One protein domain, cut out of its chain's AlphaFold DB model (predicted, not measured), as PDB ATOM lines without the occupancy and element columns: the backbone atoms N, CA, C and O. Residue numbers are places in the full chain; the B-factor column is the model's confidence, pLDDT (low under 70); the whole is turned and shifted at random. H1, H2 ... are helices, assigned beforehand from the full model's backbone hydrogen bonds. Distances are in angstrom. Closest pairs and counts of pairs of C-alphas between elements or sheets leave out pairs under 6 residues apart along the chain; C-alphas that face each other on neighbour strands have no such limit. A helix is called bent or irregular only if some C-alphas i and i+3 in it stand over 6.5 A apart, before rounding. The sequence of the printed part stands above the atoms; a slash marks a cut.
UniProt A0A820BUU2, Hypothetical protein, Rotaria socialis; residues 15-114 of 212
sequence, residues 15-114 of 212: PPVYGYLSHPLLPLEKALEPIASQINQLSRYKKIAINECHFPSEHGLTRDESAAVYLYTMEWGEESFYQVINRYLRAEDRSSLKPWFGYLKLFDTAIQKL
ATOM      1  N   PRO A  15     228.270  88.042 248.771       86.19
ATOM      2  CA  PRO A  15     227.296  87.926 249.846       86.19
ATOM      3  C   PRO A  15     227.315  89.163 250.757       86.19
ATOM      4  O   PRO A  15     228.399  89.717 251.002       86.19
ATOM      5  N   PRO A  16     226.152  89.577 251.290       86.12
ATOM      6  CA  PRO A  16     226.089  90.694 252.213       86.12
ATOM      7  C   PRO A  16     226.848  90.478 253.518       86.12
ATOM      8  O   PRO A  16     226.859  89.385 254.082       86.12
ATOM      9  N   VAL A  17     227.431  91.559 254.037       85.06
ATOM     10  CA  VAL A  17     228.162  91.567 255.309       85.06
ATOM     11  C   VAL A  17     227.319  92.278 256.364       85.06
ATOM     12  O   VAL A  17     227.583  93.417 256.721       85.06
ATOM     13  N   TYR A  18     226.274  91.614 256.860       83.62
ATOM     14  CA  TYR A  18     225.385  92.183 257.888       83.62
ATOM     15  C   TYR A  18     225.788  91.838 259.324       83.62
ATOM     16  O   TYR A  18     225.207  92.371 260.265       83.62
ATOM     17  N   GLY A  19     226.794  90.979 259.516       88.69
ATOM     18  CA  GLY A  19     227.187  90.499 260.847       88.69
ATOM     19  C   GLY A  19     227.622  91.604 261.817       88.69
ATOM     20  O   GLY A  19     227.461  91.448 263.026       88.69
ATOM     21  N   TYR A  20     228.104  92.744 261.308       93.31
ATOM     22  CA  TYR A  20     228.442  93.888 262.154       93.31
ATOM     23  C   TYR A  20     227.202  94.596 262.722       93.31
ATOM     24  O   TYR A  20     227.294  95.185 263.790       93.31
ATOM     25  N   LEU A  21     226.031  94.515 262.075       91.56
ATOM     26  CA  LEU A  21     224.819  95.215 262.527       91.56
ATOM     27  C   LEU A  21     224.351  94.715 263.899       91.56
ATOM     28  O   LEU A  21     223.928  95.521 264.733       91.56
ATOM     29  N   SER A  22     224.482  93.406 264.136       92.94
ATOM     30  CA  SER A  22     224.195  92.732 265.408       92.94
ATOM     31  C   SER A  22     225.360  92.755 266.402       92.94
ATOM     32  O   SER A  22     225.215  92.259 267.516       92.94
ATOM     33  N   HIS A  23     226.522  93.284 266.016       96.88
ATOM     34  CA  HIS A  23     227.664  93.390 266.918       96.88
ATOM     35  C   HIS A  23     227.371  94.438 268.009       96.88
ATOM     36  O   HIS A  23     226.751  95.467 267.709       96.88
ATOM     37  N   PRO A  24     227.803  94.227 269.267       97.25
ATOM     38  CA  PRO A  24     227.703  95.260 270.291       97.25
ATOM     39  C   PRO A  24     228.445  96.526 269.854       97.25
ATOM     40  O   PRO A  24     229.515  96.451 269.240       97.25
ATOM     41  N   LEU A  25     227.872  97.687 270.183       98.19
ATOM     42  CA  LEU A  25     228.551  98.968 270.030       98.19
ATOM     43  C   LEU A  25     229.658  99.059 271.085       98.19
ATOM     44  O   LEU A  25     229.397  98.886 272.275       98.19
ATOM     45  N   LEU A  26     230.888  99.307 270.640       98.44
ATOM     46  CA  LEU A  26     232.079  99.330 271.483       98.44
ATOM     47  C   LEU A  26     232.788 100.688 271.378       98.44
ATOM     48  O   LEU A  26     232.739 101.301 270.312       98.44
ATOM     49  N   PRO A  27     233.496 101.132 272.436       98.44
ATOM     50  CA  PRO A  27     234.439 102.247 272.343       98.44
ATOM     51  C   PRO A  27     235.516 101.990 271.283       98.44
ATOM     52  O   PRO A  27     235.849 100.829 271.015       98.44
ATOM     53  N   LEU A  28     236.118 103.052 270.735       98.62
ATOM     54  CA  LEU A  28     237.065 102.944 269.619       98.62
ATOM     55  C   LEU A  28     238.250 102.025 269.948       98.62
ATOM     56  O   LEU A  28     238.656 101.227 269.110       98.62
ATOM     57  N   GLU A  29     238.761 102.075 271.182       98.00
ATOM     58  CA  GLU A  29     239.826 101.179 271.653       98.00
ATOM     59  C   GLU A  29     239.463  99.704 271.439       98.00
ATOM     60  O   GLU A  29     240.162  98.976 270.738       98.00
ATOM     61  N   LYS A  30     238.316  99.287 271.989       98.56
ATOM     62  CA  LYS A  30     237.820  97.907 271.940       98.56
ATOM     63  C   LYS A  30     237.434  97.481 270.530       98.56
ATOM     64  O   LYS A  30     237.630  96.328 270.163       98.56
ATOM     65  N   ALA A  31     236.916  98.411 269.733       98.50
ATOM     66  CA  ALA A  31     236.567  98.172 268.341       98.50
ATOM     67  C   ALA A  31     237.794  97.874 267.455       98.50
ATOM     68  O   ALA A  31     237.659  97.162 266.459       98.50
ATOM     69  N   LEU A  32     238.973  98.401 267.810       98.38
ATOM     70  CA  LEU A  32     240.223  98.233 267.062       98.38
ATOM     71  C   LEU A  32     241.108  97.084 267.571       98.38
ATOM     72  O   LEU A  32     241.970  96.623 266.823       98.38
ATOM     73  N   GLU A  33     240.914  96.606 268.806       97.75
ATOM     74  CA  GLU A  33     241.716  95.527 269.414       97.75
ATOM     75  C   GLU A  33     241.937  94.309 268.486       97.75
ATOM     76  O   GLU A  33     243.094  93.911 268.324       97.75
ATOM     77  N   PRO A  34     240.913  93.748 267.802       97.62
ATOM     78  CA  PRO A  34     241.090  92.554 266.964       97.62
ATOM     79  C   PRO A  34     241.954  92.759 265.710       97.62
ATOM     80  O   PRO A  34     242.414  91.787 265.110       97.62
ATOM     81  N   ILE A  35     242.153  94.010 265.285       96.38
ATOM     82  CA  ILE A  35     242.866  94.374 264.050       96.38
ATOM     83  C   ILE A  35     244.154  95.159 264.318       96.38
ATOM     84  O   ILE A  35     244.883  95.484 263.383       96.38
ATOM     85  N   ALA A  36     244.471  95.448 265.583       93.75
ATOM     86  CA  ALA A  36     245.560  96.349 265.949       93.75
ATOM     87  C   ALA A  36     246.944  95.888 265.473       93.75
ATOM     88  O   ALA A  36     247.776  96.720 265.120       93.75
ATOM     89  N   SER A  37     247.183  94.576 265.418       90.75
ATOM     90  CA  SER A  37     248.447  94.008 264.934       90.75
ATOM     91  C   SER A  37     248.579  93.995 263.408       90.75
ATOM     92  O   SER A  37     249.657  93.700 262.905       90.75
ATOM     93  N   GLN A  38     247.498  94.268 262.670       88.69
ATOM     94  CA  GLN A  38     247.468  94.196 261.205       88.69
ATOM     95  C   GLN A  38     247.789  95.534 260.535       88.69
ATOM     96  O   GLN A  38     247.987  95.573 259.324       88.69
ATOM     97  N   ILE A  39     247.789  96.632 261.296       91.69
ATOM     98  CA  ILE A  39     247.916  97.989 260.763       91.69
ATOM     99  C   ILE A  39     249.054  98.692 261.488       91.69
ATOM    100  O   ILE A  39     248.964  99.011 262.679       91.69
ATOM    101  N   ASN A  40     250.130  98.967 260.755       91.88
ATOM    102  CA  ASN A  40     251.268  99.677 261.308       91.88
ATOM    103  C   ASN A  40     250.852 101.071 261.817       91.88
ATOM    104  O   ASN A  40     250.063 101.780 261.195       91.88
ATOM    105  N   GLN A  41     251.403 101.471 262.964       93.88
ATOM    106  CA  GLN A  41     251.140 102.752 263.628       93.88
ATOM    107  C   GLN A  41     249.679 103.013 264.043       93.88
ATOM    108  O   GLN A  41     249.384 104.127 264.486       93.88
ATOM    109  N   LEU A  42     248.774 102.025 264.005       96.19
ATOM    110  CA  LEU A  42     247.361 102.234 264.356       96.19
ATOM    111  C   LEU A  42     247.180 102.899 265.723       96.19
ATOM    112  O   LEU A  42     246.408 103.843 265.862       96.19
ATOM    113  N   SER A  43     247.946 102.470 266.729       96.00
ATOM    114  CA  SER A  43     247.899 103.050 268.076       96.00
ATOM    115  C   SER A  43     248.227 104.543 268.110       96.00
ATOM    116  O   SER A  43     247.657 105.272 268.922       96.00
ATOM    117  N   ARG A  44     249.133 105.013 267.244       96.69
ATOM    118  CA  ARG A  44     249.477 106.435 267.115       96.69
ATOM    119  C   ARG A  44     248.330 107.198 266.458       96.69
ATOM    120  O   ARG A  44     247.896 108.208 266.998       96.69
ATOM    121  N   TYR A  45     247.823 106.700 265.335       97.56
ATOM    122  CA  TYR A  45     246.779 107.380 264.568       97.56
ATOM    123  C   TYR A  45     245.418 107.380 265.261       97.56
ATOM    124  O   TYR A  45     244.725 108.388 265.225       97.56
ATOM    125  N   LYS A  46     245.087 106.328 266.015       98.19
ATOM    126  CA  LYS A  46     243.941 106.314 266.935       98.19
ATOM    127  C   LYS A  46     244.010 107.463 267.947       98.19
ATOM    128  O   LYS A  46     243.012 108.138 268.164       98.19
ATOM    129  N   LYS A  47     245.178 107.705 268.560       98.31
ATOM    130  CA  LYS A  47     245.352 108.818 269.514       98.31
ATOM    131  C   LYS A  47     245.141 110.173 268.841       98.31
ATOM    132  O   LYS A  47     244.471 111.021 269.415       98.31
ATOM    133  N   ILE A  48     245.682 110.353 267.635       98.31
ATOM    134  CA  ILE A  48     245.470 111.577 266.851       98.31
ATOM    135  C   ILE A  48     243.979 111.745 266.554       98.31
ATOM    136  O   ILE A  48     243.424 112.787 266.864       98.31
ATOM    137  N   ALA A  49     243.306 110.700 266.070       98.56
ATOM    138  CA  ALA A  49     241.879 110.754 265.782       98.56
ATOM    139  C   ALA A  49     241.040 111.137 267.012       98.56
ATOM    140  O   ALA A  49     240.159 111.974 266.901       98.56
ATOM    141  N   ILE A  50     241.331 110.600 268.201       98.50
ATOM    142  CA  ILE A  50     240.610 110.956 269.441       98.50
ATOM    143  C   ILE A  50     240.822 112.427 269.841       98.50
ATOM    144  O   ILE A  50     239.911 113.056 270.394       98.50
ATOM    145  N   ASN A  51     242.019 112.958 269.592       98.31
ATOM    146  CA  ASN A  51     242.390 114.322 269.959       98.31
ATOM    147  C   ASN A  51     241.843 115.359 268.974       98.31
ATOM    148  O   ASN A  51     241.353 116.394 269.412       98.31
ATOM    149  N   GLU A  52     241.911 115.060 267.678       98.12
ATOM    150  CA  GLU A  52     241.599 115.993 266.588       98.12
ATOM    151  C   GLU A  52     240.175 115.835 266.041       98.12
ATOM    152  O   GLU A  52     239.735 116.644 265.226       98.12
ATOM    153  N   CYS A  53     239.438 114.795 266.451       98.19
ATOM    154  CA  CYS A  53     238.058 114.627 266.011       98.19
ATOM    155  C   CYS A  53     237.185 115.819 266.405       98.19
ATOM    156  O   CYS A  53     237.380 116.475 267.432       98.19
ATOM    157  N   HIS A  54     236.149 116.042 265.607       98.06
ATOM    158  CA  HIS A  54     235.173 117.081 265.871       98.06
ATOM    159  C   HIS A  54     234.279 116.689 267.048       98.06
ATOM    160  O   HIS A  54     233.383 115.844 266.930       98.06
ATOM    161  N   PHE A  55     234.570 117.263 268.212       97.81
ATOM    162  CA  PHE A  55     233.824 117.044 269.443       97.81
ATOM    163  C   PHE A  55     233.864 118.303 270.334       97.81
ATOM    164  O   PHE A  55     234.954 118.819 270.589       97.81
ATOM    165  N   PRO A  56     232.727 118.767 270.891       97.94
ATOM    166  CA  PRO A  56     231.387 118.176 270.816       97.94
ATOM    167  C   PRO A  56     230.772 118.251 269.412       97.94
ATOM    168  O   PRO A  56     230.976 119.217 268.687       97.94
ATOM    169  N   SER A  57     230.019 117.214 269.045       97.94
ATOM    170  CA  SER A  57     229.342 117.112 267.750       97.94
ATOM    171  C   SER A  57     227.937 117.709 267.815       97.94
ATOM    172  O   SER A  57     227.124 117.331 268.659       97.94
ATOM    173  N   GLU A  58     227.620 118.579 266.864       97.56
ATOM    174  CA  GLU A  58     226.288 119.135 266.617       97.56
ATOM    175  C   GLU A  58     225.277 118.084 266.124       97.56
ATOM    176  O   GLU A  58     224.069 118.297 266.204       97.56
ATOM    177  N   HIS A  59     225.760 116.933 265.650       98.06
ATOM    178  CA  HIS A  59     224.947 115.803 265.190       98.06
ATOM    179  C   HIS A  59     224.835 114.679 266.233       98.06
ATOM    180  O   HIS A  59     224.325 113.599 265.941       98.06
ATOM    181  N   GLY A  60     225.301 114.914 267.465       98.00
ATOM    182  CA  GLY A  60     225.166 113.956 268.563       98.00
ATOM    183  C   GLY A  60     226.084 112.736 268.450       98.00
ATOM    184  O   GLY A  60     225.759 111.670 268.991       98.00
ATOM    185  N   LEU A  61     227.217 112.865 267.749       98.69
ATOM    186  CA  LEU A  61     228.260 111.845 267.786       98.69
ATOM    187  C   LEU A  61     228.963 111.868 269.147       98.69
ATOM    188  O   LEU A  61     229.287 112.925 269.698       98.69
ATOM    189  N   THR A  62     229.238 110.683 269.681       98.69
ATOM    190  CA  THR A  62     230.180 110.531 270.790       98.69
ATOM    191  C   THR A  62     231.602 110.828 270.307       98.69
ATOM    192  O   THR A  62     231.884 110.839 269.106       98.69
ATOM    193  N   ARG A  63     232.537 111.047 271.241       98.69
ATOM    194  CA  ARG A  63     233.953 111.225 270.884       98.69
ATOM    195  C   ARG A  63     234.508 110.006 270.134       98.69
ATOM    196  O   ARG A  63     235.226 110.188 269.162       98.69
ATOM    197  N   ASP A  64     234.141 108.789 270.543       98.81
ATOM    198  CA  ASP A  64     234.568 107.550 269.874       98.81
ATOM    199  C   ASP A  64     234.019 107.435 268.445       98.81
ATOM    200  O   ASP A  64     234.742 107.046 267.532       98.81
ATOM    201  N   GLU A  65     232.754 107.801 268.237       98.88
ATOM    202  CA  GLU A  65     232.119 107.818 266.916       98.88
ATOM    203  C   GLU A  65     232.770 108.854 265.989       98.88
ATOM    204  O   GLU A  65     233.121 108.530 264.857       98.88
ATOM    205  N   SER A  66     232.985 110.080 266.480       98.81
ATOM    206  CA  SER A  66     233.657 111.145 265.723       98.81
ATOM    207  C   SER A  66     235.099 110.756 265.374       98.81
ATOM    208  O   SER A  66     235.524 110.872 264.225       98.81
ATOM    209  N   ALA A  67     235.831 110.183 266.334       98.81
ATOM    210  CA  ALA A  67     237.180 109.674 266.117       98.81
ATOM    211  C   ALA A  67     237.225 108.491 265.139       98.81
ATOM    212  O   ALA A  67     238.181 108.378 264.378       98.81
ATOM    213  N   ALA A  68     236.207 107.624 265.105       98.75
ATOM    214  CA  ALA A  68     236.133 106.538 264.128       98.75
ATOM    215  C   ALA A  68     236.022 107.068 262.690       98.75
ATOM    216  O   ALA A  68     236.709 106.548 261.805       98.75
ATOM    217  N   VAL A  69     235.206 108.109 262.469       98.69
ATOM    218  CA  VAL A  69     235.086 108.787 261.166       98.69
ATOM    219  C   VAL A  69     236.393 109.493 260.813       98.69
ATOM    220  O   VAL A  69     236.925 109.274 259.727       98.69
ATOM    221  N   TYR A  70     236.971 110.244 261.752       98.62
ATOM    222  CA  TYR A  70     238.238 110.936 261.531       98.62
ATOM    223  C   TYR A  70     239.352 109.953 261.152       98.62
ATOM    224  O   TYR A  70     239.986 110.123 260.113       98.62
ATOM    225  N   LEU A  71     239.523 108.867 261.919       98.44
ATOM    226  CA  LEU A  71     240.518 107.816 261.674       98.44
ATOM    227  C   LEU A  71     240.399 107.211 260.273       98.44
ATOM    228  O   LEU A  71     241.424 106.961 259.640       98.44
ATOM    229  N   TYR A  72     239.173 106.986 259.790       98.06
ATOM    230  CA  TYR A  72     238.945 106.482 258.437       98.06
ATOM    231  C   TYR A  72     239.553 107.419 257.388       98.06
ATOM    232  O   TYR A  72     240.197 106.970 256.450       98.06
ATOM    233  N   THR A  73     239.390 108.729 257.558       97.12
ATOM    234  CA  THR A  73     239.828 109.714 256.559       97.12
ATOM    235  C   THR A  73     241.325 110.006 256.579       97.12
ATOM    236  O   THR A  73     241.833 110.593 255.630       97.12
ATOM    237  N   MET A  74     242.045 109.620 257.631       96.25
ATOM    238  CA  MET A  74     243.472 109.908 257.754       96.25
ATOM    239  C   MET A  74     244.307 109.156 256.706       96.25
ATOM    240  O   MET A  74     244.069 107.985 256.407       96.25
ATOM    241  N   GLU A  75     245.355 109.815 256.210       92.56
ATOM    242  CA  GLU A  75     246.340 109.209 255.313       92.56
ATOM    243  C   GLU A  75     247.738 109.229 255.931       92.56
ATOM    244  O   GLU A  75     248.212 110.269 256.389       92.56
ATOM    245  N   TRP A  76     248.418 108.082 255.914       93.00
ATOM    246  CA  TRP A  76     249.780 107.938 256.439       93.00
ATOM    247  C   TRP A  76     250.680 106.963 255.671       93.00
ATOM    248  O   TRP A  76     251.706 106.522 256.192       93.00
ATOM    249  N   GLY A  77     250.317 106.620 254.436       87.06
ATOM    250  CA  GLY A  77     251.082 105.717 253.569       87.06
ATOM    251  C   GLY A  77     250.227 104.584 253.007       87.06
ATOM    252  O   GLY A  77     249.003 104.647 253.074       87.06
ATOM    253  N   GLU A  78     250.874 103.550 252.464       77.06
ATOM    254  CA  GLU A  78     250.237 102.415 251.760       77.06
ATOM    255  C   GLU A  78     249.460 101.439 252.668       77.06
ATOM    256  O   GLU A  78     248.776 100.533 252.190       77.06
ATOM    257  N   GLU A  79     249.538 101.647 253.981       85.19
ATOM    258  CA  GLU A  79     248.783 100.916 255.003       85.19
ATOM    259  C   GLU A  79     247.900 101.865 255.826       85.19
ATOM    260  O   GLU A  79     247.667 101.654 257.020       85.19
ATOM    261  N   SER A  80     247.418 102.943 255.198       93.56
ATOM    262  CA  SER A  80     246.425 103.821 255.824       93.56
ATOM    263  C   SER A  80     245.161 103.029 256.148       93.56
ATOM    264  O   SER A  80     244.765 102.137 255.391       93.56
ATOM    265  N   PHE A  81     244.495 103.369 257.251       95.94
ATOM    266  CA  PHE A  81     243.370 102.588 257.769       95.94
ATOM    267  C   PHE A  81     242.280 102.307 256.722       95.94
ATOM    268  O   PHE A  81     241.869 101.154 256.569       95.94
ATOM    269  N   TYR A  82     241.865 103.322 255.950       94.94
ATOM    270  CA  TYR A  82     240.850 103.144 254.902       94.94
ATOM    271  C   TYR A  82     241.270 102.142 253.820       94.94
ATOM    272  O   TYR A  82     240.436 101.387 253.326       94.94
ATOM    273  N   GLN A  83     242.555 102.096 253.454       92.44
ATOM    274  CA  GLN A  83     243.047 101.183 252.420       92.44
ATOM    275  C   GLN A  83     242.963  99.738 252.900       92.44
ATOM    276  O   GLN A  83     242.572  98.848 252.142       92.44
ATOM    277  N   VAL A  84     243.307  99.508 254.171       94.81
ATOM    278  CA  VAL A  84     243.266  98.175 254.772       94.81
ATOM    279  C   VAL A  84     241.819  97.698 254.890       94.81
ATOM    280  O   VAL A  84     241.498  96.630 254.372       94.81
ATOM    281  N   ILE A  85     240.916  98.488 255.480       95.44
ATOM    282  CA  ILE A  85     239.511  98.072 255.627       95.44
ATOM    283  C   ILE A  85     238.824  97.866 254.272       95.44
ATOM    284  O   ILE A  85     238.137  96.864 254.081       95.44
ATOM    285  N   ASN A  86     239.060  98.746 253.290       94.44
ATOM    286  CA  ASN A  86     238.461  98.609 251.963       94.44
ATOM    287  C   ASN A  86     239.008  97.404 251.191       94.44
ATOM    288  O   ASN A  86     238.315  96.881 250.317       94.44
ATOM    289  N   ARG A  87     240.218  96.920 251.501       92.12
ATOM    290  CA  ARG A  87     240.723  95.639 250.979       92.12
ATOM    291  C   ARG A  87     239.891  94.470 251.504       92.12
ATOM    292  O   ARG A  87     239.469  93.636 250.711       92.12
ATOM    293  N   TYR A  88     239.606  94.441 252.806       93.50
ATOM    294  CA  TYR A  88     238.771  93.399 253.411       93.50
ATOM    295  C   TYR A  88     237.310  93.479 252.955       93.50
ATOM    296  O   TYR A  88     236.694  92.451 252.688       93.50
ATOM    297  N   LEU A  89     236.754  94.683 252.787       93.06
ATOM    298  CA  LEU A  89     235.380  94.865 252.298       93.06
ATOM    299  C   LEU A  89     235.185  94.333 250.868       93.06
ATOM    300  O   LEU A  89     234.102  93.850 250.531       93.06
ATOM    301  N   ARG A  90     236.241  94.366 250.048       89.81
ATOM    302  CA  ARG A  90     236.265  93.806 248.688       89.81
ATOM    303  C   ARG A  90     236.616  92.317 248.634       89.81
ATOM    304  O   ARG A  90     236.470  91.713 247.577       89.81
ATOM    305  N   ALA A  91     237.086  91.723 249.730       90.00
ATOM    306  CA  ALA A  91     237.506  90.329 249.732       90.00
ATOM    307  C   ALA A  91     236.307  89.386 249.542       90.00
ATOM    308  O   ALA A  91     235.246  89.571 250.152       90.00
ATOM    309  N   GLU A  92     236.500  88.356 248.715       89.50
ATOM    310  CA  GLU A  92     235.512  87.291 248.505       89.50
ATOM    311  C   GLU A  92     235.276  86.490 249.788       89.50
ATOM    312  O   GLU A  92     234.132  86.194 250.141       89.50
ATOM    313  N   ASP A  93     236.349  86.203 250.533       92.00
ATOM    314  CA  ASP A  93     236.252  85.582 251.847       92.00
ATOM    315  C   ASP A  93     235.673  86.567 252.868       92.00
ATOM    316  O   ASP A  93     236.381  87.333 253.529       92.00
ATOM    317  N   ARG A  94     234.353  86.503 253.041       91.12
ATOM    318  CA  ARG A  94     233.626  87.325 254.012       91.12
ATOM    319  C   ARG A  94     233.983  87.009 255.463       91.12
ATOM    320  O   ARG A  94     233.713  87.832 256.336       91.12
ATOM    321  N   SER A  95     234.581  85.852 255.752       92.56
ATOM    322  CA  SER A  95     234.975  85.506 257.120       92.56
ATOM    323  C   SER A  95     236.122  86.384 257.629       92.56
ATOM    324  O   SER A  95     236.155  86.704 258.820       92.56
ATOM    325  N   SER A  96     236.969  86.876 256.718       94.12
ATOM    326  CA  SER A  96     238.063  87.813 257.001       94.12
ATOM    327  C   SER A  96     237.603  89.172 257.553       94.12
ATOM    328  O   SER A  96     238.382  89.868 258.202       94.12
ATOM    329  N   LEU A  97     236.326  89.537 257.373       94.69
ATOM    330  CA  LEU A  97     235.738  90.771 257.910       94.69
ATOM    331  C   LEU A  97     235.291  90.659 259.370       94.69
ATOM    332  O   LEU A  97     235.037  91.685 259.996       94.69
ATOM    333  N   LYS A  98     235.204  89.453 259.947       95.88
ATOM    334  CA  LYS A  98     234.734  89.272 261.334       95.88
ATOM    335  C   LYS A  98     235.524  90.102 262.361       95.88
ATOM    336  O   LYS A  98     234.874  90.739 263.189       95.88
ATOM    337  N   PRO A  99     236.872  90.188 262.307       97.19
ATOM    338  CA  PRO A  99     237.640  91.053 263.211       97.19
ATOM    339  C   PRO A  99     237.295  92.545 263.087       97.19
ATOM    340  O   PRO A  99     237.494  93.301 264.032       97.19
ATOM    341  N   TRP A 100     236.744  92.974 261.948       97.38
ATOM    342  CA  TRP A 100     236.389  94.366 261.670       97.38
ATOM    343  C   TRP A 100     234.991  94.753 262.155       97.38
ATOM    344  O   TRP A 100     234.645  95.931 262.110       97.38
ATOM    345  N   PHE A 101     234.169  93.806 262.619       97.75
ATOM    346  CA  PHE A 101     232.770  94.080 262.965       97.75
ATOM    347  C   PHE A 101     232.614  95.111 264.083       97.75
ATOM    348  O   PHE A 101     231.710  95.939 263.998       97.75
ATOM    349  N   GLY A 102     233.508  95.119 265.076       98.31
ATOM    350  CA  GLY A 102     233.506  96.142 266.124       98.31
ATOM    351  C   GLY A 102     233.682  97.550 265.552       98.31
ATOM    352  O   GLY A 102     232.882  98.439 265.839       98.31
ATOM    353  N   TYR A 103     234.682  97.738 264.685       98.50
ATOM    354  CA  TYR A 103     234.916  99.020 264.024       98.50
ATOM    355  C   TYR A 103     233.789  99.390 263.051       98.50
ATOM    356  O   TYR A 103     233.290 100.510 263.105       98.50
ATOM    357  N   LEU A 104     233.345  98.461 262.199       98.06
ATOM    358  CA  LEU A 104     232.256  98.703 261.244       98.06
ATOM    359  C   LEU A 104     230.957  99.095 261.952       98.06
ATOM    360  O   LEU A 104     230.273 100.005 261.496       98.06
ATOM    361  N   LYS A 105     230.642  98.466 263.092       98.19
ATOM    362  CA  LYS A 105     229.493  98.841 263.922       98.19
ATOM    363  C   LYS A 105     229.617 100.265 264.452       98.19
ATOM    364  O   LYS A 105     228.645 101.016 264.377       98.19
ATOM    365  N   LEU A 106     230.779 100.632 264.992       98.75
ATOM    366  CA  LEU A 106     231.029 101.977 265.513       98.75
ATOM    367  C   LEU A 106     230.944 103.032 264.400       98.75
ATOM    368  O   LEU A 106     230.246 104.031 264.554       98.75
ATOM    369  N   PHE A 107     231.598 102.777 263.266       98.50
ATOM    370  CA  PHE A 107     231.605 103.666 262.108       98.50
ATOM    371  C   PHE A 107     230.207 103.834 261.500       98.50
ATOM    372  O   PHE A 107     229.772 104.963 261.304       98.50
ATOM    373  N   ASP A 108     229.463 102.750 261.256       97.50
ATOM    374  CA  ASP A 108     228.084 102.838 260.750       97.50
ATOM    375  C   ASP A 108     227.188 103.619 261.722       97.50
ATOM    376  O   ASP A 108     226.504 104.552 261.309       97.50
ATOM    377  N   THR A 109     227.275 103.338 263.027       98.19
ATOM    378  CA  THR A 109     226.508 104.073 264.050       98.19
ATOM    379  C   THR A 109     226.801 105.578 264.014       98.19
ATOM    380  O   THR A 109     225.873 106.379 264.126       98.19
ATOM    381  N   ALA A 110     228.064 105.970 263.816       98.50
ATOM    382  CA  ALA A 110     228.465 107.366 263.660       98.50
ATOM    383  C   ALA A 110     227.878 107.986 262.381       98.50
ATOM    384  O   ALA A 110     227.203 109.014 262.428       98.50
ATOM    385  N   ILE A 111     228.092 107.329 261.240       97.62
ATOM    386  CA  ILE A 111     227.700 107.813 259.914       97.62
ATOM    387  C   ILE A 111     226.177 107.949 259.774       97.62
ATOM    388  O   ILE A 111     225.705 108.886 259.127       97.62
ATOM    389  N   GLN A 112     225.379 107.077 260.400       97.31
ATOM    390  CA  GLN A 112     223.916 107.185 260.344       97.31
ATOM    391  C   GLN A 112     223.365 108.441 261.037       97.31
ATOM    392  O   GLN A 112     222.270 108.879 260.683       97.31
ATOM    393  N   LYS A 113     224.109 109.050 261.970       98.31
ATOM    394  CA  LYS A 113     223.717 110.305 262.640       98.31
ATOM    395  C   LYS A 113     223.977 111.551 261.790       98.31
ATOM    396  O   LYS A 113     223.437 112.613 262.086       98.31
ATOM    397  N   LEU A 114     224.808 111.434 260.756       98.25
ATOM    398  CA  LEU A 114     225.253 112.571 259.959       98.25
ATOM    399  C   LEU A 114     224.227 112.982 258.887       98.25
ATOM    400  O   LEU A 114     223.412 112.156 258.443       98.25
TER     401      LEU A 114
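AT A GLANCE: This is residues 15 to 114 of the 212 residues of the protein "Hypothetical protein" of Rotaria socialis (UniProt A0A820BUU2). A long, sharply kinked helix, H5, runs along one side of a small helical body; H4, H1 and H3 pack on successive parts of it, and H2 packs on H3, away from H5. H1 and H4 are apart from each other, and the kinked helix H5 packs on both from one side, so that the centres of the three make a triangle. The printed part has 100 residues with five named helices, H1 to H5 in chain order, and no named strand; its class is all helix. It is compact, with a radius of gyration of the C-alphas of 12.9 A and spans of 38 by 30 by 19 A.

HOW THE PARTS SIT: H5, residues 94 to 112, has a kink of 71 degrees near residue 101 and is irregular, C-alphas 99 and 102 being 7.2 A apart. With residues 99 to 106 alone it touches H1, residues 28 to 38, opposite ways at a shallow tilt of 34 degrees, only just short of steep; the closest C-alphas, of Ala 31 and Gly 102, are 4.3 A apart. With residues 103 to 111 alone it touches H3, residues 63 to 73, at a steep tilt of 64 degrees; the closest C-alphas are those of Glu 65 and Ala 110, 4.9 A. With residues 94 to 100 alone it touches H4, residues 81 to 90, closest at the C-alphas of Tyr 88 and Leu 97, 6.0 A. H3 is the hub: it also touches H1, H4 only at the corner, and H2, residues 42 to 52, where the C-alphas of Ala 49 and Ala 67 come closest, 4.8 A. H2 and H5 are apart. Every O i to N i+4 pair is within hydrogen-bond range in H2, H3 and H4, against 10 of 15 in H5 and 3 of 7 in H1, where 5 of 8 O i to N i+3 pairs are.

IN THESE COORDINATES: H1 begins at C-alpha 28 (237.065, 102.944, 269.619) and measures 16.0 A; it is irregular, C-alphas 34 and 37 being 7.8 A apart. H2 measures 15.1 A, H3 15.6 A and H4 14.5 A. H5, 23.0 A, ends at C-alpha 112 (223.916, 107.185, 260.344).

THE WHOLE: The C-alphas of Pro 56 and Glu 92 are the two farthest apart, 38.3 A. The printed part has no cut, no link is long, and no printed residue is under 70 in pLDDT.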